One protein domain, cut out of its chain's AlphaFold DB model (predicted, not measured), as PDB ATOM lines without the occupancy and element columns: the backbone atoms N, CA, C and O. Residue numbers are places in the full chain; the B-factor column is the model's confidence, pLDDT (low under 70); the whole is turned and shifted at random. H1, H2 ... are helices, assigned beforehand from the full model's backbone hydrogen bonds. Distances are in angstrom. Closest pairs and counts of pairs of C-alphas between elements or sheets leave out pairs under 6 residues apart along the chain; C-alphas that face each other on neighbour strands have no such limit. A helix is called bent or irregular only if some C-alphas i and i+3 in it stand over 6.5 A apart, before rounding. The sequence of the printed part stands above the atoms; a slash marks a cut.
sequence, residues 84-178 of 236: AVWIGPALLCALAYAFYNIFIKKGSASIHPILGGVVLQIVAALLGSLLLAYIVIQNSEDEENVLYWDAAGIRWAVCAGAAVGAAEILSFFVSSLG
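What this domain is: This is residues 84 to 178 of the 236 residues of an uncharacterized protein of Fistulifera solaris (UniProt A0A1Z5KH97). Three long helices, H1, H2 and H3, come together near one end and splay apart from there like the legs of a tripod, with few contacts and open space between the legs. H2 and H3 make an open helical hairpin, a V whose wide end is spanned by the long link of residues 140 to 150, while the last turns of H1 meet the closed end of the V and residues 84 to 99 of H1 stick out from it. The printed part has 95 residues with three named helices, in the order H1, H2, H3, and no named strand; its class is all helix. The whole is loose, with a radius of gyration of the C-alphas of 16.8 A, and elongated, spanning 53 by 33 by 21 A.

Where its parts are: Find C-alpha 84 at (152.590, 197.405, 185.756); from there H1 runs through residues 84 to 107, 35.2 A from first to last C-alpha. H1 is irregular, but only just: C-alphas 85 and 88 are 6.7 A apart. Next look at C-alpha 113 at (130.594, 188.399, 155.848), where H2 begins; it holds residues 113 to 139 and is 38.9 A long. H3 holds residues 151 to 176, is 37.9 A long, and ends with C-alpha 176 at (125.049, 188.253, 160.321).

How they stand to each other: Start with H1 and H2, which are close but not clearly touching: their closest C-alphas, those of Gly 107 and Gly 116, are 7.1 A apart. They run opposite ways at a shallow tilt of 33 degrees, only just short of steep. Residues 104 to 105 of H1 touch residues 171 to 175 of H3, and the closest C-alphas are those of Lys 105 and Ser 175, 5.9 A apart. H1 and H3 run the same way at a steep tilt of 44 degrees. Then look at the hairpin of H2 and H3, where residues 113 to 121 touch residues 165 to 176; the closest C-alphas, those of Pro 113 and Phe 172, are 4.9 A apart. These two run opposite ways at a tilt of 37 degrees, only just steep. In H2 and H3 every O i to N i+4 pair is within hydrogen-bond range; in H1 18 of 20 are.

The domain as a whole: The two C-alphas farthest apart are those of Glu 143 and Gly 178, at 53.8 A. Besides residues 84 to 99, residues 122 to 134 and 148 to 160 stand free. The link from H1 to H2 is tight, with 5 residues, and that from H2 to H3 is long, with 11. The printed part has no cut. In the B-factor column you will find a mean pLDDT of 87.1 for the printed part, with residues 141 to 146 under 70.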
ATOM      1  N   ALA A  84     152.623 196.008 186.174       84.75
ATOM      2  CA  ALA A  84     152.590 197.405 185.756       84.75
ATOM      3  C   ALA A  84     153.126 197.651 184.332       84.75
ATOM      4  O   ALA A  84     152.670 198.582 183.674       84.75
ATOM      5  N   VAL A  85     154.064 196.831 183.844       90.69
ATOM      6  CA  VAL A  85     154.718 197.046 182.541       90.69
ATOM      7  C   VAL A  85     153.841 196.569 181.384       90.69
ATOM      8  O   VAL A  85     153.819 197.197 180.328       90.69
ATOM      9  N   TRP A  86     153.086 195.487 181.572       88.19
ATOM     10  CA  TRP A  86     152.307 194.875 180.492       88.19
ATOM     11  C   TRP A  86     150.803 195.163 180.566       88.19
ATOM     12  O   TRP A  86     150.108 195.014 179.560       88.19
ATOM     13  N   ILE A  87     150.290 195.633 181.710       91.25
ATOM     14  CA  ILE A  87     148.860 195.945 181.859       91.25
ATOM     15  C   ILE A  87     148.410 197.092 180.945       91.25
ATOM     16  O   ILE A  87     147.299 197.055 180.424       91.25
ATOM     17  N   GLY A  88     149.270 198.089 180.707       92.06
ATOM     18  CA  GLY A  88     148.966 199.221 179.827       92.06
ATOM     19  C   GLY A  88     148.662 198.774 178.389       92.06
ATOM     20  O   GLY A  88     147.546 198.995 177.914       92.06
ATOM     21  N   PRO A  89     149.602 198.082 177.714       89.00
ATOM     22  CA  PRO A  89     149.358 197.484 176.402       89.00
ATOM     23  C   PRO A  89     148.164 196.522 176.384       89.00
ATOM     24  O   PRO A  89     147.389 196.537 175.430       89.00
ATOM     25  N   ALA A  90     147.968 195.728 177.443       86.94
ATOM     26  CA  ALA A  90     146.841 194.799 177.535       86.94
ATOM     27  C   ALA A  90     145.482 195.520 177.571       86.94
ATOM     28  O   ALA A  90     144.556 195.120 176.868       86.94
ATOM     29  N   LEU A  91     145.360 196.611 178.333       88.88
ATOM     30  CA  LEU A  91     144.137 197.418 178.382       88.88
ATOM     31  C   LEU A  91     143.875 198.145 177.063       88.88
ATOM     32  O   LEU A  91     142.733 198.191 176.608       88.88
ATOM     33  N   LEU A  92     144.918 198.675 176.420       91.62
ATOM     34  CA  LEU A  92     144.784 199.295 175.103       91.62
ATOM     35  C   LEU A  92     144.346 198.269 174.049       91.62
ATOM     36  O   LEU A  92     143.486 198.563 173.219       91.62
ATOM     37  N   CYS A  93     144.880 197.049 174.121       87.75
ATOM     38  CA  CYS A  93     144.457 195.930 173.287       87.75
ATOM     39  C   CYS A  93     142.986 195.569 173.543       87.75
ATOM     40  O   CYS A  93     142.213 195.450 172.595       87.75
ATOM     41  N   ALA A  94     142.563 195.478 174.808       87.81
ATOM     42  CA  ALA A  94     141.169 195.219 175.166       87.81
ATOM     43  C   ALA A  94     140.221 196.313 174.638       87.81
ATOM     44  O   ALA A  94     139.152 196.004 174.111       87.81
ATOM     45  N   LEU A  95     140.631 197.582 174.714       89.56
ATOM     46  CA  LEU A  95     139.879 198.706 174.155       89.56
ATOM     47  C   LEU A  95     139.774 198.619 172.625       89.56
ATOM     48  O   LEU A  95     138.690 198.802 172.070       89.56
ATOM     49  N   ALA A  96     140.872 198.299 171.936       90.75
ATOM     50  CA  ALA A  96     140.871 198.098 170.488       90.75
ATOM     51  C   ALA A  96     139.948 196.938 170.078       90.75
ATOM     52  O   ALA A  96     139.161 197.086 169.142       90.75
ATOM     53  N   TYR A  97     139.966 195.828 170.823       86.56
ATOM     54  CA  TYR A  97     139.034 194.716 170.627       86.56
ATOM     55  C   TYR A  97     137.576 195.138 170.843       86.56
ATOM     56  O   TYR A  97     136.704 194.752 170.065       86.56
ATOM     57  N   ALA A  98     137.282 195.960 171.853       86.69
ATOM     58  CA  ALA A  98     135.932 196.476 172.069       86.69
ATOM     59  C   ALA A  98     135.431 197.292 170.860       86.69
ATOM     60  O   ALA A  98     134.315 197.066 170.390       86.69
ATOM     61  N   PHE A  99     136.267 198.178 170.304       88.88
ATOM     62  CA  PHE A  99     135.922 198.937 169.095       88.88
ATOM     63  C   PHE A  99     135.749 198.049 167.868       88.88
ATOM     64  O   PHE A  99     134.765 198.195 167.140       88.88
ATOM     65  N   TYR A 100     136.666 197.104 167.666       87.62
ATOM     66  CA  TYR A 100     136.587 196.110 166.601       87.62
ATOM     67  C   TYR A 100     135.223 195.409 166.591       87.62
ATOM     68  O   TYR A 100     134.545 195.373 165.564       87.62
ATOM     69  N   ASN A 101     134.763 194.948 167.755       86.12
ATOM     70  CA  ASN A 101     133.492 194.243 167.870       86.12
ATOM     71  C   ASN A 101     132.273 195.125 167.530       86.12
ATOM     72  O   ASN A 101     131.330 194.665 166.880       86.12
ATOM     73  N   ILE A 102     132.290 196.403 167.929       86.44
ATOM     74  CA  ILE A 102     131.235 197.369 167.578       86.44
ATOM     75  C   ILE A 102     131.194 197.583 166.059       86.44
ATOM     76  O   ILE A 102     130.115 197.582 165.459       86.44
ATOM     77  N   PHE A 103     132.359 197.741 165.429       87.88
ATOM     78  CA  PHE A 103     132.453 197.952 163.987       87.88
ATOM     79  C   PHE A 103     132.048 196.721 163.185       87.88
ATOM     80  O   PHE A 103     131.343 196.883 162.191       87.88
ATOM     81  N   ILE A 104     132.382 195.505 163.631       84.00
ATOM     82  CA  ILE A 104     131.889 194.276 162.996       84.00
ATOM     83  C   ILE A 104     130.368 194.233 163.018       84.00
ATOM     84  O   ILE A 104     129.760 194.010 161.974       84.00
ATOM     85  N   LYS A 105     129.736 194.506 164.167       83.81
ATOM     86  CA  LYS A 105     128.272 194.474 164.254       83.81
ATOM     87  C   LYS A 105     127.617 195.520 163.352       83.81
ATOM     88  O   LYS A 105     126.590 195.246 162.736       83.81
ATOM     89  N   LYS A 106     128.187 196.726 163.278       86.62
ATOM     90  CA  LYS A 106     127.685 197.790 162.396       86.62
ATOM     91  C   LYS A 106     127.933 197.476 160.917       86.62
ATOM     92  O   LYS A 106     127.065 197.751 160.095       86.62
ATOM     93  N   GLY A 107     129.077 196.884 160.580       83.50
ATOM     94  CA  GLY A 107     129.455 196.529 159.213       83.50
ATOM     95  C   GLY A 107     128.720 195.305 158.668       83.50
ATOM     96  O   GLY A 107     128.383 195.274 157.486       83.50
ATOM     97  N   SER A 108     128.403 194.323 159.521       81.69
ATOM     98  CA  SER A 108     127.744 193.074 159.112       81.69
ATOM     99  C   SER A 108     126.310 193.272 158.616       81.69
ATOM    100  O   SER A 108     125.780 192.394 157.947       81.69
ATOM    101  N   ALA A 109     125.676 194.406 158.929       84.06
ATOM    102  CA  ALA A 109     124.348 194.745 158.418       84.06
ATOM    103  C   ALA A 109     124.362 195.161 156.934       84.06
ATOM    104  O   ALA A 109     123.338 195.060 156.264       84.06
ATOM    105  N   SER A 110     125.509 195.617 156.423       84.44
ATOM    106  CA  SER A 110     125.607 196.266 155.109       84.44
ATOM    107  C   SER A 110     126.470 195.501 154.103       84.44
ATOM    108  O   SER A 110     126.494 195.860 152.928       84.44
ATOM    109  N   ILE A 111     127.229 194.494 154.545       87.38
ATOM    110  CA  ILE A 111     128.281 193.849 153.746       87.38
ATOM    111  C   ILE A 111     128.242 192.325 153.928       87.38
ATOM    112  O   ILE A 111     127.991 191.821 155.020       87.38
ATOM    113  N   HIS A 112     128.541 191.583 152.856       88.38
ATOM    114  CA  HIS A 112     128.701 190.128 152.906       88.38
ATOM    115  C   HIS A 112     129.828 189.729 153.887       88.38
ATOM    116  O   HIS A 112     130.934 190.259 153.754       88.38
ATOM    117  N   PRO A 113     129.625 188.761 154.803       85.88
ATOM    118  CA  PRO A 113     130.594 188.399 155.848       85.88
ATOM    119  C   PRO A 113     132.033 188.187 155.362       85.88
ATOM    120  O   PRO A 113     132.981 188.683 155.963       85.88
ATOM    121  N   ILE A 114     132.194 187.507 154.221       89.00
ATOM    122  CA  ILE A 114     133.511 187.247 153.618       89.00
ATOM    123  C   ILE A 114     134.186 188.547 153.157       89.00
ATOM    124  O   ILE A 114     135.382 188.724 153.368       89.00
ATOM    125  N   LEU A 115     133.428 189.473 152.555       89.44
ATOM    126  CA  LEU A 115     133.969 190.752 152.090       89.44
ATOM    127  C   LEU A 115     134.370 191.635 153.278       89.44
ATOM    128  O   LEU A 115     135.429 192.254 153.238       89.44
ATOM    129  N   GLY A 116     133.559 191.641 154.342       88.88
ATOM    130  CA  GLY A 116     133.886 192.316 155.600       88.88
ATOM    131  C   GLY A 116     135.208 191.821 156.182       88.88
ATOM    132  O   GLY A 116     136.073 192.638 156.488       88.88
ATOM    133  N   GLY A 117     135.394 190.498 156.240       87.94
ATOM    134  CA  GLY A 117     136.652 189.879 156.660       87.94
ATOM    135  C   GLY A 117     137.838 190.402 155.853       87.94
ATOM    136  O   GLY A 117     138.728 191.028 156.421       87.94
ATOM    137  N   VAL A 118     137.802 190.242 154.525       92.06
ATOM    138  CA  VAL A 118     138.916 190.622 153.634       92.06
ATOM    139  C   VAL A 118     139.317 192.088 153.800       92.06
ATOM    140  O   VAL A 118     140.507 192.402 153.841       92.06
ATOM    141  N   VAL A 119     138.342 192.994 153.928       92.88
ATOM    142  CA  VAL A 119     138.617 194.418 154.161       92.88
ATOM    143  C   VAL A 119     139.349 194.627 155.488       92.88
ATOM    144  O   VAL A 119     140.326 195.378 155.516       92.88
ATOM    145  N   LEU A 120     138.942 193.944 156.564       89.75
ATOM    146  CA  LEU A 120     139.641 194.027 157.850       89.75
ATOM    147  C   LEU A 120     141.081 193.521 157.756       89.75
ATOM    148  O   LEU A 120     141.983 194.195 158.252       89.75
ATOM    149  N   GLN A 121     141.327 192.407 157.059       93.00
ATOM    150  CA  GLN A 121     142.691 191.903 156.882       93.00
ATOM    151  C   GLN A 121     143.576 192.863 156.082       93.00
ATOM    152  O   GLN A 121     144.741 193.036 156.430       93.00
ATOM    153  N   ILE A 122     143.046 193.523 155.047       94.44
ATOM    154  CA  ILE A 122     143.805 194.526 154.285       94.44
ATOM    155  C   ILE A 122     144.183 195.705 155.188       94.44
ATOM    156  O   ILE A 122     145.340 196.124 155.198       94.44
ATOM    157  N   VAL A 123     143.237 196.221 155.978       94.25
ATOM    158  CA  VAL A 123     143.502 197.326 156.912       94.25
ATOM    159  C   VAL A 123     144.533 196.917 157.968       94.25
ATOM    160  O   VAL A 123     145.477 197.665 158.221       94.25
ATOM    161  N   ALA A 124     144.409 195.716 158.537       92.12
ATOM    162  CA  ALA A 124     145.366 195.183 159.502       92.12
ATOM    163  C   ALA A 124     146.766 195.008 158.891       92.12
ATOM    164  O   ALA A 124     147.759 195.394 159.507       92.12
ATOM    165  N   ALA A 125     146.857 194.496 157.659       94.06
ATOM    166  CA  ALA A 125     148.119 194.338 156.944       94.06
ATOM    167  C   ALA A 125     148.791 195.688 156.656       94.06
ATOM    168  O   ALA A 125     150.007 195.806 156.810       94.06
ATOM    169  N   LEU A 126     148.020 196.717 156.284       95.94
ATOM    170  CA  LEU A 126     148.539 198.069 156.069       95.94
ATOM    171  C   LEU A 126     149.064 198.688 157.366       95.94
ATOM    172  O   LEU A 126     150.180 199.206 157.379       95.94
ATOM    173  N   LEU A 127     148.305 198.596 158.463       92.75
ATOM    174  CA  LEU A 127     148.743 199.095 159.770       92.75
ATOM    175  C   LEU A 127     149.983 198.350 160.279       92.75
ATOM    176  O   LEU A 127     150.933 198.987 160.731       92.75
ATOM    177  N   GLY A 128     150.015 197.022 160.149       92.38
ATOM    178  CA  GLY A 128     151.175 196.207 160.516       92.38
ATOM    179  C   GLY A 128     152.410 196.531 159.673       92.38
ATOM    180  O   GLY A 128     153.504 196.669 160.214       92.38
ATOM    181  N   SER A 129     152.237 196.729 158.363       92.94
ATOM    182  CA  SER A 129     153.329 197.113 157.458       92.94
ATOM    183  C   SER A 129     153.863 198.511 157.766       92.94
ATOM    184  O   SER A 129     155.070 198.722 157.726       92.94
ATOM    185  N   LEU A 130     152.984 199.460 158.103       95.00
ATOM    186  CA  LEU A 130     153.372 200.819 158.478       95.00
ATOM    187  C   LEU A 130     154.137 200.841 159.806       95.00
ATOM    188  O   LEU A 130     155.155 201.520 159.911       95.00
ATOM    189  N   LEU A 131     153.693 200.057 160.791       90.31
ATOM    190  CA  LEU A 131     154.413 199.894 162.053       90.31
ATOM    191  C   LEU A 131     155.785 199.242 161.835       90.31
ATOM    192  O   LEU A 131     156.779 199.706 162.388       90.31
ATOM    193  N   LEU A 132     155.860 198.208 160.993       89.19
ATOM    194  CA  LEU A 132     157.127 197.571 160.644       89.19
ATOM    195  C   LEU A 132     158.068 198.552 159.933       89.19
ATOM    196  O   LEU A 132     159.242 198.630 160.283       89.19
ATOM    197  N   ALA A 133     157.557 199.336 158.983       90.69
ATOM    198  CA  ALA A 133     158.331 200.368 158.300       90.69
ATOM    199  C   ALA A 133     158.865 201.421 159.285       90.69
ATOM    200  O   ALA A 133     160.030 201.793 159.200       90.69
ATOM    201  N   TYR A 134     158.048 201.854 160.251       91.00
ATOM    202  CA  TYR A 134     158.474 202.783 161.301       91.00
ATOM    203  C   TYR A 134     159.628 202.221 162.145       91.00
ATOM    204  O   TYR A 134     160.620 202.912 162.363       91.00
ATOM    205  N   ILE A 135     159.530 200.954 162.561       88.81
ATOM    206  CA  ILE A 135     160.580 200.268 163.330       88.81
ATOM    207  C   ILE A 135     161.865 200.139 162.505       88.81
ATOM    208  O   ILE A 135     162.951 200.387 163.018       88.81
ATOM    209  N   VAL A 136     161.757 199.786 161.221       86.81
ATOM    210  CA  VAL A 136     162.916 199.692 160.318       86.81
ATOM    211  C   VAL A 136     163.605 201.048 160.161       86.81
ATOM    212  O   VAL A 136     164.832 201.100 160.157       86.81
ATOM    213  N   ILE A 137     162.846 202.145 160.076       88.00
ATOM    214  CA  ILE A 137     163.406 203.499 159.971       88.00
ATOM    215  C   ILE A 137     164.109 203.905 161.273       88.00
ATOM    216  O   ILE A 137     165.229 204.398 161.198       88.00
ATOM    217  N   GLN A 138     163.513 203.664 162.450       86.00
ATOM    218  CA  GLN A 138     164.172 203.965 163.733       86.00
ATOM    219  C   GLN A 138     165.449 203.146 163.940       86.00
ATOM    220  O   GLN A 138     166.485 203.691 164.298       86.00
ATOM    221  N   ASN A 139     165.393 201.843 163.672       81.12
ATOM    222  CA  ASN A 139     166.537 200.955 163.883       81.12
ATOM    223  C   ASN A 139     167.638 201.126 162.827       81.12
ATOM    224  O   ASN A 139     168.704 200.541 162.971       81.12
ATOM    225  N   SER A 140     167.409 201.911 161.768       70.00
ATOM    226  CA  SER A 140     168.456 202.227 160.787       70.00
ATOM    227  C   SER A 140     169.558 203.125 161.364       70.00
ATOM    228  O   SER A 140     170.619 203.227 160.752       70.00
ATOM    229  N   GLU A 141     169.325 203.770 162.512       68.75
ATOM    230  CA  GLU A 141     170.321 204.606 163.198       68.75
ATOM    231  C   GLU A 141     171.212 203.805 164.171       68.75
ATOM    232  O   GLU A 141     172.336 204.222 164.447       68.75
ATOM    233  N   ASP A 142     170.763 202.623 164.613       69.00
ATOM    234  CA  ASP A 142     171.482 201.735 165.534       69.00
ATOM    235  C   ASP A 142     171.971 200.471 164.793       69.00
ATOM    236  O   ASP A 142     171.218 199.512 164.615       69.00
ATOM    237  N   GLU A 143     173.250 200.429 164.390       60.28
ATOM    238  CA  GLU A 143     173.859 199.312 163.625       60.28
ATOM    239  C   GLU A 143     173.749 197.920 164.298       60.28
ATOM    240  O   GLU A 143     173.975 196.899 163.645       60.28
ATOM    241  N   GLU A 144     173.384 197.847 165.582       59.91
ATOM    242  CA  GLU A 144     173.235 196.591 166.333       59.91
ATOM    243  C   GLU A 144     171.823 195.974 166.279       59.91
ATOM    244  O   GLU A 144     171.671 194.781 166.552       59.91
ATOM    245  N   ASN A 145     170.785 196.718 165.873       57.09
ATOM    246  CA  ASN A 145     169.399 196.226 165.842       57.09
ATOM    247  C   ASN A 145     169.023 195.614 164.483       57.09
ATOM    248  O   ASN A 145     168.067 196.018 163.816       57.09
ATOM    249  N   VAL A 146     169.772 194.592 164.061       67.19
ATOM    250  CA  VAL A 146     169.419 193.797 162.875       67.19
ATOM    251  C   VAL A 146     168.134 193.023 163.169       67.19
ATOM    252  O   VAL A 146     168.097 192.176 164.060       67.19
ATOM    253  N   LEU A 147     167.078 193.300 162.400       76.50
ATOM    254  CA  LEU A 147     165.785 192.626 162.504       76.50
ATOM    255  C   LEU A 147     165.974 191.101 162.360       76.50
ATOM    256  O   LEU A 147     166.178 190.584 161.258       76.50
ATOM    257  N   TYR A 148     165.947 190.379 163.481       80.12
ATOM    258  CA  TYR A 148     166.133 188.932 163.484       80.12
ATOM    259  C   TYR A 148     164.886 188.251 162.916       80.12
ATOM    260  O   TYR A 148     163.780 188.432 163.426       80.12
ATOM    261  N   TRP A 149     165.058 187.450 161.866       85.44
ATOM    262  CA  TRP A 149     163.992 186.631 161.298       85.44
ATOM    263  C   TRP A 149     164.433 185.171 161.238       85.44
ATOM    264  O   TRP A 149     165.565 184.859 160.872       85.44
ATOM    265  N   ASP A 150     163.513 184.277 161.590       92.25
ATOM    266  CA  ASP A 150     163.721 182.834 161.549       92.25
ATOM    267  C   ASP A 150     162.619 182.147 160.728       92.25
ATOM    268  O   ASP A 150     161.437 182.503 160.788       92.25
ATOM    269  N   ALA A 151     163.004 181.128 159.960       91.25
ATOM    270  CA  ALA A 151     162.099 180.391 159.087       91.25
ATOM    271  C   ALA A 151     161.082 179.543 159.869       91.25
ATOM    272  O   ALA A 151     159.986 179.279 159.367       91.25
ATOM    273  N   ALA A 152     161.400 179.092 161.090       90.88
ATOM    274  CA  ALA A 152     160.400 178.448 161.938       90.88
ATOM    275  C   ALA A 152     159.375 179.472 162.439       90.88
ATOM    276  O   ALA A 152     158.176 179.214 162.323       90.88
ATOM    277  N   GLY A 153     159.827 180.651 162.875       89.19
ATOM    278  CA  GLY A 153     158.952 181.762 163.263       89.19
ATOM    279  C   GLY A 153     157.953 182.155 162.170       89.19
ATOM    280  O   GLY A 153     156.755 182.251 162.433       89.19
ATOM    281  N   ILE A 154     158.409 182.278 160.917       93.56
ATOM    282  CA  ILE A 154     157.533 182.605 159.777       93.56
ATOM    283  C   ILE A 154     156.452 181.534 159.568       93.56
ATOM    284  O   ILE A 154     155.292 181.869 159.335       93.56
ATOM    285  N   ARG A 155     156.788 180.241 159.683       95.31
ATOM    286  CA  ARG A 155     155.802 179.154 159.519       95.31
ATOM    287  C   ARG A 155     154.701 179.216 160.576       95.31
ATOM    288  O   ARG A 155     153.526 179.071 160.237       95.31
ATOM    289  N   TRP A 156     155.066 179.476 161.830       91.31
ATOM    290  CA  TRP A 156     154.096 179.652 162.911       91.31
ATOM    291  C   TRP A 156     153.252 180.914 162.729       91.31
ATOM    292  O   TRP A 156     152.040 180.856 162.921       91.31
ATOM    293  N   ALA A 157     153.851 182.016 162.272       91.62
ATOM    294  CA  ALA A 157     153.130 183.250 161.970       91.62
ATOM    295  C   ALA A 157     152.089 183.057 160.853       91.62
ATOM    296  O   ALA A 157     150.967 183.546 160.971       91.62
ATOM    297  N   VAL A 158     152.414 182.292 159.804       94.31
ATOM    298  CA  VAL A 158     151.457 181.949 158.736       94.31
ATOM    299  C   VAL A 158     150.293 181.118 159.283       94.31
ATOM    300  O   VAL A 158     149.138 181.410 158.976       94.31
ATOM    301  N   CYS A 159     150.570 180.118 160.127       93.44
ATOM    302  CA  CYS A 159     149.520 179.306 160.751       93.44
ATOM    303  C   CYS A 159     148.622 180.145 161.674       93.44
ATOM    304  O   CYS A 159     147.399 180.017 161.625       93.44
ATOM    305  N   ALA A 160     149.215 181.038 162.470       89.88
ATOM    306  CA  ALA A 160     148.480 181.968 163.320       89.88
ATOM    307  C   ALA A 160     147.607 182.920 162.487       89.88
ATOM    308  O   ALA A 160     146.428 183.081 162.786       89.88
ATOM    309  N   GLY A 161     148.142 183.484 161.400       90.81
ATOM    310  CA  GLY A 161     147.387 184.341 160.484       90.81
ATOM    311  C   GLY A 161     146.198 183.626 159.840       90.81
ATOM    312  O   GLY A 161     145.109 184.191 159.767       90.81
ATOM    313  N   ALA A 162     146.368 182.360 159.444       92.81
ATOM    314  CA  ALA A 162     145.273 181.542 158.924       92.81
ATOM    315  C   ALA A 162     144.174 181.305 159.978       92.81
ATOM    316  O   ALA A 162     142.988 181.431 159.668       92.81
ATOM    317  N   ALA A 163     144.558 181.015 161.225       92.06
ATOM    318  CA  ALA A 163     143.613 180.842 162.328       92.06
ATOM    319  C   ALA A 163     142.857 182.142 162.654       92.06
ATOM    320  O   ALA A 163     141.637 182.116 162.809       92.06
ATOM    321  N   VAL A 164     143.560 183.281 162.697       90.56
ATOM    322  CA  VAL A 164     142.953 184.603 162.910       90.56
ATOM    323  C   VAL A 164     141.966 184.916 161.788       90.56
ATOM    324  O   VAL A 164     140.809 185.199 162.076       90.56
ATOM    325  N   GLY A 165     142.358 184.765 160.518       90.69
ATOM    326  CA  GLY A 165     141.466 185.018 159.380       90.69
ATOM    327  C   GLY A 165     140.199 184.155 159.404       90.69
ATOM    328  O   GLY A 165     139.101 184.658 159.161       90.69
ATOM    329  N   ALA A 166     140.322 182.873 159.768       91.44
ATOM    330  CA  ALA A 166     139.165 182.000 159.956       91.44
ATOM    331  C   ALA A 166     138.247 182.500 161.088       91.44
ATOM    332  O   ALA A 166     137.030 182.569 160.902       91.44
ATOM    333  N   ALA A 167     138.814 182.899 162.230       89.50
ATOM    334  CA  ALA A 167     138.056 183.442 163.355       89.50
ATOM    335  C   ALA A 167     137.300 184.730 162.988       89.50
ATOM    336  O   ALA A 167     136.142 184.892 163.380       89.50
ATOM    337  N   GLU A 168     137.899 185.621 162.193       88.50
ATOM    338  CA  GLU A 168     137.238 186.856 161.754       88.50
ATOM    339  C   GLU A 168     136.058 186.576 160.813       88.50
ATOM    340  O   GLU A 168     134.977 187.142 160.988       88.50
ATOM    341  N   ILE A 169     136.216 185.655 159.852       89.88
ATOM    342  CA  ILE A 169     135.128 185.258 158.942       89.88
ATOM    343  C   ILE A 169     133.963 184.644 159.729       89.88
ATOM    344  O   ILE A 169     132.806 185.007 159.501       89.88
ATOM    345  N   LEU A 170     134.251 183.755 160.687       89.81
ATOM    346  CA  LEU A 170     133.231 183.179 161.569       89.81
ATOM    347  C   LEU A 170     132.549 184.256 162.427       89.81
ATOM    348  O   LEU A 170     131.335 184.209 162.613       89.81
ATOM    349  N   SER A 171     133.293 185.256 162.904       85.25
ATOM    350  CA  SER A 171     132.746 186.355 163.713       85.25
ATOM    351  C   SER A 171     131.780 187.239 162.917       85.25
ATOM    352  O   SER A 171     130.712 187.607 163.420       85.25
ATOM    353  N   PHE A 172     132.091 187.525 161.649       86.69
ATOM    354  CA  PHE A 172     131.151 188.186 160.742       86.69
ATOM    355  C   PHE A 172     129.930 187.318 160.441       86.69
ATOM    356  O   PHE A 172     128.813 187.835 160.399       86.69
ATOM    357  N   PHE A 173     130.122 186.009 160.265       88.56
ATOM    358  CA  PHE A 173     129.021 185.075 160.046       88.56
ATOM    359  C   PHE A 173     128.054 185.074 161.237       88.56
ATOM    360  O   PHE A 173     126.867 185.329 161.054       88.56
ATOM    361  N   VAL A 174     128.550 184.918 162.468       87.56
ATOM    362  CA  VAL A 174     127.723 184.978 163.687       87.56
ATOM    363  C   VAL A 174     127.026 186.333 163.829       87.56
ATOM    364  O   VAL A 174     125.848 186.392 164.175       87.56
ATOM    365  N   SER A 175     127.710 187.430 163.500       83.69
ATOM    366  CA  SER A 175     127.117 188.773 163.539       83.69
ATOM    367  C   SER A 175     126.001 188.969 162.505       83.69
ATOM    368  O   SER A 175     125.057 189.724 162.766       83.69
ATOM    369  N   SER A 176     126.078 188.263 161.369       84.06
ATOM    370  CA  SER A 176     125.049 188.253 160.321       84.06
ATOM    371  C   SER A 176     123.803 187.435 160.681       84.06
ATOM    372  O   SER A 176     122.733 187.713 160.150       84.06
ATOM    373  N   LEU A 177     123.892 186.511 161.649       86.12
ATOM    374  CA  LEU A 177     122.747 185.734 162.155       86.12
ATOM    375  C   LEU A 177     121.773 186.563 163.012       86.12
ATOM    376  O   LEU A 177     120.850 186.018 163.607       86.12
ATOM    377  N   GLY A 178     121.980 187.877 163.128       80.62
ATOM    378  CA  GLY A 178     121.087 188.776 163.861       80.62
ATOM    379  C   GLY A 178     121.262 188.759 165.383       80.62
ATOM    380  O   GLY A 178     120.763 189.665 166.043       80.62
TER     381      GLY A 178